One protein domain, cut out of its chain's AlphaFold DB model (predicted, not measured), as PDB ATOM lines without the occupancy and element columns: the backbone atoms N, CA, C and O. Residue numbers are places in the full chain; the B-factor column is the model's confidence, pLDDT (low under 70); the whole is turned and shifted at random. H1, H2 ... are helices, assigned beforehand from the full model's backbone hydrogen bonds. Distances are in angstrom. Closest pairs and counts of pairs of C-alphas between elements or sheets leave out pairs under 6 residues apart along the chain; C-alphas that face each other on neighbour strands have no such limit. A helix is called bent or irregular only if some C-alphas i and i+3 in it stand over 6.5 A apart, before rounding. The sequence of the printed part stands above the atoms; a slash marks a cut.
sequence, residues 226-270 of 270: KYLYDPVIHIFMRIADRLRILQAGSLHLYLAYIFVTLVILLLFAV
ATOM      1  N   LYS A 226     -31.320 -49.386  25.185       83.38
ATOM      2  CA  LYS A 226     -31.874 -48.417  26.134       83.38
ATOM      3  C   LYS A 226     -31.465 -48.655  27.591       83.38
ATOM      4  O   LYS A 226     -31.229 -47.701  28.326       83.38
ATOM      5  N   TYR A 227     -31.429 -49.914  28.041       83.81
ATOM      6  CA  TYR A 227     -31.220 -50.239  29.462       83.81
ATOM      7  C   TYR A 227     -29.819 -50.754  29.805       83.81
ATOM      8  O   TYR A 227     -29.476 -50.778  30.984       83.81
ATOM      9  N   LEU A 228     -29.008 -51.161  28.824       86.00
ATOM     10  CA  LEU A 228     -27.648 -51.658  29.059       86.00
ATOM     11  C   LEU A 228     -26.597 -50.803  28.349       86.00
ATOM     12  O   LEU A 228     -25.673 -50.333  29.006       86.00
ATOM     13  N   TYR A 229     -26.726 -50.578  27.040       89.06
ATOM     14  CA  TYR A 229     -25.689 -49.875  26.274       89.06
ATOM     15  C   TYR A 229     -25.671 -48.380  26.582       89.06
ATOM     16  O   TYR A 229     -24.637 -47.874  27.010       89.06
ATOM     17  N   ASP A 230     -26.801 -47.690  26.443       91.88
ATOM     18  CA  ASP A 230     -26.926 -46.254  26.701       91.88
ATOM     19  C   ASP A 230     -26.407 -45.850  28.091       91.88
ATOM     20  O   ASP A 230     -25.560 -44.955  28.169       91.88
ATOM     21  N   PRO A 231     -26.811 -46.496  29.209       92.12
ATOM     22  CA  PRO A 231     -26.295 -46.113  30.519       92.12
ATOM     23  C   PRO A 231     -24.792 -46.366  30.655       92.12
ATOM     24  O   PRO A 231     -24.093 -45.533  31.234       92.12
ATOM     25  N   VAL A 232     -24.268 -47.466  30.104       93.38
ATOM     26  CA  VAL A 232     -22.828 -47.758  30.133       93.38
ATOM     27  C   VAL A 232     -22.057 -46.711  29.332       93.38
ATOM     28  O   VAL A 232     -21.104 -46.129  29.850       93.38
ATOM     29  N   ILE A 233     -22.501 -46.398  28.114       93.06
ATOM     30  CA  ILE A 233     -21.898 -45.368  27.262       93.06
ATOM     31  C   ILE A 233     -21.919 -44.016  27.980       93.06
ATOM     32  O   ILE A 233     -20.892 -43.344  28.050       93.06
ATOM     33  N   HIS A 234     -23.044 -43.632  28.588       93.62
ATOM     34  CA  HIS A 234     -23.136 -42.388  29.349       93.62
ATOM     35  C   HIS A 234     -22.194 -42.352  30.557       93.62
ATOM     36  O   HIS A 234     -21.624 -41.297  30.843       93.62
ATOM     37  N   ILE A 235     -21.994 -43.472  31.260       94.19
ATOM     38  CA  ILE A 235     -21.014 -43.565  32.352       94.19
ATOM     39  C   ILE A 235     -19.595 -43.363  31.812       94.19
ATOM     40  O   ILE A 235     -18.864 -42.528  32.345       94.19
ATOM     41  N   PHE A 236     -19.221 -44.059  30.735       93.56
ATOM     42  CA  PHE A 236     -17.901 -43.910  30.113       93.56
ATOM     43  C   PHE A 236     -17.652 -42.484  29.618       93.56
ATOM     44  O   PHE A 236     -16.590 -41.926  29.888       93.56
ATOM     45  N   MET A 237     -18.642 -41.860  28.976       92.94
ATOM     46  CA  MET A 237     -18.544 -40.472  28.519       92.94
ATOM     47  C   MET A 237     -18.381 -39.500  29.690       92.94
ATOM     48  O   MET A 237     -17.509 -38.639  29.648       92.94
ATOM     49  N   ARG A 238     -19.127 -39.683  30.791       92.00
ATOM     50  CA  ARG A 238     -18.935 -38.866  32.003       92.00
ATOM     51  C   ARG A 238     -17.540 -39.029  32.597       92.00
ATOM     52  O   ARG A 238     -16.965 -38.042  33.047       92.00
ATOM     53  N   ILE A 239     -17.004 -40.248  32.634       91.31
ATOM     54  CA  ILE A 239     -15.639 -40.491  33.119       91.31
ATOM     55  C   ILE A 239     -14.633 -39.796  32.199       91.31
ATOM     56  O   ILE A 239     -13.757 -39.094  32.695       91.31
ATOM     57  N   ALA A 240     -14.787 -39.924  30.880       89.44
ATOM     58  CA  ALA A 240     -13.922 -39.267  29.903       89.44
ATOM     59  C   ALA A 240     -13.937 -37.737  30.056       89.44
ATOM     60  O   ALA A 240     -12.876 -37.115  30.119       89.44
ATOM     61  N   ASP A 241     -15.116 -37.131  30.221       87.50
ATOM     62  CA  ASP A 241     -15.255 -35.689  30.457       87.50
ATOM     63  C   ASP A 241     -14.609 -35.253  31.780       87.50
ATOM     64  O   ASP A 241     -13.987 -34.193  31.856       87.50
ATOM     65  N   ARG A 242     -14.697 -36.079  32.832       85.75
ATOM     66  CA  ARG A 242     -14.023 -35.814  34.114       85.75
ATOM     67  C   ARG A 242     -12.506 -35.947  34.008       85.75
ATOM     68  O   ARG A 242     -11.799 -35.113  34.566       85.75
ATOM     69  N   LEU A 243     -12.000 -36.937  33.275       83.56
ATOM     70  CA  LEU A 243     -10.564 -37.099  33.015       83.56
ATOM     71  C   LEU A 243     -10.007 -35.951  32.166       83.56
ATOM     72  O   LEU A 243      -8.874 -35.524  32.384       83.56
ATOM     73  N   ARG A 244     -10.816 -35.377  31.268       79.69
ATOM     74  CA  ARG A 244     -10.445 -34.185  30.495       79.69
ATOM     75  C   ARG A 244     -10.146 -32.975  31.386       79.69
ATOM     76  O   ARG A 244      -9.289 -32.169  31.041       79.69
ATOM     77  N   ILE A 245     -10.782 -32.872  32.557       73.81
ATOM     78  CA  ILE A 245     -10.491 -31.821  33.548       73.81
ATOM     79  C   ILE A 245      -9.094 -32.008  34.168       73.81
ATOM     80  O   ILE A 245      -8.440 -31.023  34.499       73.81
ATOM     81  N   LEU A 246      -8.583 -33.239  34.275       70.25
ATOM     82  CA  LEU A 246      -7.211 -33.495  34.750       70.25
ATOM     83  C   LEU A 246      -6.149 -33.046  33.729       70.25
ATOM     84  O   LEU A 246      -4.992 -32.852  34.086       70.25
ATOM     85  N   GLN A 247      -6.542 -32.822  32.471       66.44
ATOM     86  CA  GLN A 247      -5.697 -32.264  31.411       66.44
ATOM     87  C   GLN A 247      -5.828 -30.734  31.294       66.44
ATOM     88  O   GLN A 247      -5.671 -30.182  30.206       66.44
ATOM     89  N   ALA A 248      -6.099 -30.021  32.395       65.25
ATOM     90  CA  ALA A 248      -6.347 -28.570  32.428       65.25
ATOM     91  C   ALA A 248      -5.153 -27.662  32.025       65.25
ATOM     92  O   ALA A 248      -5.165 -26.468  32.312       65.25
ATOM     93  N   GLY A 249      -4.117 -28.184  31.359       72.06
ATOM     94  CA  GLY A 249      -3.033 -27.387  30.771       72.06
ATOM     95  C   GLY A 249      -2.104 -26.688  31.771       72.06
ATOM     96  O   GLY A 249      -1.256 -25.899  31.363       72.06
ATOM     97  N   SER A 250      -2.225 -26.959  33.073       78.56
ATOM     98  CA  SER A 250      -1.400 -26.332  34.107       78.56
ATOM     99  C   SER A 250      -0.164 -27.178  34.434       78.56
ATOM    100  O   SER A 250      -0.251 -28.294  34.941       78.56
ATOM    101  N   LEU A 251       1.024 -26.620  34.179       78.69
ATOM    102  CA  LEU A 251       2.313 -27.294  34.410       78.69
ATOM    103  C   LEU A 251       2.507 -27.762  35.863       78.69
ATOM    104  O   LEU A 251       3.034 -28.846  36.099       78.69
ATOM    105  N   HIS A 252       2.032 -26.980  36.836       81.81
ATOM    106  CA  HIS A 252       2.129 -27.310  38.262       81.81
ATOM    107  C   HIS A 252       1.395 -28.611  38.625       81.81
ATOM    108  O   HIS A 252       1.850 -29.364  39.483       81.81
ATOM    109  N   LEU A 253       0.281 -28.898  37.948       81.62
ATOM    110  CA  LEU A 253      -0.557 -30.064  38.218       81.62
ATOM    111  C   LEU A 253       0.097 -31.339  37.660       81.62
ATOM    112  O   LEU A 253       0.149 -32.360  38.341       81.62
ATOM    113  N   TYR A 254       0.727 -31.243  36.484       83.50
ATOM    114  CA  TYR A 254       1.565 -32.315  35.939       83.50
ATOM    115  C   TYR A 254       2.778 -32.622  36.821       83.50
ATOM    116  O   TYR A 254       3.081 -33.791  37.056       83.50
ATOM    117  N   LEU A 255       3.452 -31.593  37.345       85.62
ATOM    118  CA  LEU A 255       4.604 -31.789  38.225       85.62
ATOM    119  C   LEU A 255       4.202 -32.518  39.520       85.62
ATOM    120  O   LEU A 255       4.900 -33.430  39.961       85.62
ATOM    121  N   ALA A 256       3.041 -32.167  40.085       86.00
ATOM    122  CA  ALA A 256       2.471 -32.854  41.241       86.00
ATOM    123  C   ALA A 256       2.120 -34.321  40.933       86.00
ATOM    124  O   ALA A 256       2.433 -35.197  41.738       86.00
ATOM    125  N   TYR A 257       1.538 -34.617  39.762       86.62
ATOM    126  CA  TYR A 257       1.282 -36.000  39.339       86.62
ATOM    127  C   TYR A 257       2.562 -36.826  39.229       86.62
ATOM    128  O   TYR A 257       2.588 -37.958  39.711       86.62
ATOM    129  N   ILE A 258       3.630 -36.268  38.650       88.69
ATOM    130  CA  ILE A 258       4.931 -36.945  38.541       88.69
ATOM    131  C   ILE A 258       5.519 -37.209  39.932       88.69
ATOM    132  O   ILE A 258       5.948 -38.323  40.212       88.69
ATOM    133  N   PHE A 259       5.495 -36.223  40.832       92.81
ATOM    134  CA  PHE A 259       5.999 -36.399  42.197       92.81
ATOM    135  C   PHE A 259       5.224 -37.480  42.968       92.81
ATOM    136  O   PHE A 259       5.830 -38.376  43.552       92.81
ATOM    137  N   VAL A 260       3.887 -37.452  42.925       92.38
ATOM    138  CA  VAL A 260       3.038 -38.445  43.606       92.38
ATOM    139  C   VAL A 260       3.230 -39.842  43.020       92.38
ATOM    140  O   VAL A 260       3.385 -40.801  43.773       92.38
ATOM    141  N   THR A 261       3.256 -39.976  41.690       91.06
ATOM    142  CA  THR A 261       3.501 -41.277  41.044       91.06
ATOM    143  C   THR A 261       4.885 -41.829  41.375       91.06
ATOM    144  O   THR A 261       4.995 -43.026  41.626       91.06
ATOM    145  N   LEU A 262       5.913 -40.977  41.468       92.25
ATOM    146  CA  LEU A 262       7.260 -41.371  41.888       92.25
ATOM    147  C   LEU A 262       7.289 -41.869  43.340       92.25
ATOM    148  O   LEU A 262       7.870 -42.917  43.607       92.25
ATOM    149  N   VAL A 263       6.630 -41.166  44.268       93.75
ATOM    150  CA  VAL A 263       6.528 -41.589  45.679       93.75
ATOM    151  C   VAL A 263       5.792 -42.924  45.804       93.75
ATOM    152  O   VAL A 263       6.253 -43.803  46.527       93.75
ATOM    153  N   ILE A 264       4.682 -43.107  45.080       94.94
ATOM    154  CA  ILE A 264       3.931 -44.372  45.075       94.94
ATOM    155  C   ILE A 264       4.801 -45.508  44.532       94.94
ATOM    156  O   ILE A 264       4.885 -46.558  45.160       94.94
ATOM    157  N   LEU A 265       5.475 -45.304  43.396       92.81
ATOM    158  CA  LEU A 265       6.373 -46.309  42.824       92.81
ATOM    159  C   LEU A 265       7.510 -46.670  43.780       92.81
ATOM    160  O   LEU A 265       7.832 -47.845  43.902       92.81
ATOM    161  N   LEU A 266       8.082 -45.689  44.479       91.44
ATOM    162  CA  LEU A 266       9.142 -45.931  45.454       91.44
ATOM    163  C   LEU A 266       8.631 -46.734  46.661       91.44
ATOM    164  O   LEU A 266       9.313 -47.647  47.103       91.44
ATOM    165  N   LEU A 267       7.421 -46.444  47.152       93.19
ATOM    166  CA  LEU A 267       6.786 -47.209  48.235       93.19
ATOM    167  C   LEU A 267       6.422 -48.646  47.839       93.19
ATOM    168  O   LEU A 267       6.356 -49.498  48.713       93.19
ATOM    169  N   PHE A 268       6.152 -48.910  46.557       90.50
ATOM    170  CA  PHE A 268       5.895 -50.266  46.053       90.50
ATOM    171  C   PHE A 268       7.170 -51.024  45.658       90.50
ATOM    172  O   PHE A 268       7.129 -52.246  45.538       90.50
ATOM    173  N   ALA A 269       8.269 -50.315  45.388       83.44
ATOM    174  CA  ALA A 269       9.553 -50.903  45.009       83.44
ATOM    175  C   ALA A 269      10.451 -51.244  46.212       83.44
ATOM    176  O   ALA A 269      11.371 -52.047  46.058       83.44
ATOM    177  N   VAL A 270      10.202 -50.619  47.368       57.84
ATOM    178  CA  VAL A 270      10.787 -50.970  48.675       57.84
ATOM    179  C   VAL A 270       9.953 -52.068  49.324       57.84
ATOM    180  O   VAL A 270      10.570 -53.035  49.821       57.84
TER     181      VAL A 270
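AT A GLANCE: This is residues 226 to 270 of the 270 residues of an uncharacterized protein of Nitrospira sp (UniProt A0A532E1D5). Two long helices, H1 and then H2, make a wide, open L that lies nearly in one plane, with a tight link, residues 247 to 250, at the corner. The arms lead away from that corner and do not pack side by side; most of each stands free. The printed part has 45 residues with two named helices, in the order H1, H2, and no named strand; the class is all helix. The whole is extended, with a radius of gyration of the C-alphas of 16.2 A, and flat, spanning 47 by 28 by 6 A.

HOW THE PARTS SIT: H1, residues 226 to 246, comes first, and a tight link of 4 residues joins it to H2, residues 251 to 269. The two helices are only just apart, with their closest C-alphas at 8.3 A. Residues 226 to 245, of which 226 to 245 belong to H1, stand free. Residues 247 to 253, of which 251 to 253 belong to H2, also stand free, as do residues 258 to 270, of which 258 to 269 belong to H2. In H2 every O i to N i+4 pair is within hydrogen-bond range; in H1, 13 of 17 are.

IN THESE COORDINATES: H1 begins at C-alpha 226, at (-31.874, -48.417, 26.134), and measures 30.1 A from first to last C-alpha. It is neither bent nor irregular, but only just: C-alphas 227 and 230 are 6.5 A apart. H2 begins at C-alpha 251, at (2.313, -27.294, 34.410), and ends at C-alpha 269, at (9.553, -50.903, 45.009), 26.9 A from its first.

THE WHOLE: The C-alphas of Lys 226 and Val 270, the chain's last residue, are the two farthest apart, at 48.3 A. The printed part has no cut. Its mean pLDDT is 85.8; residues 247 to 248 and residue 270 are under 70.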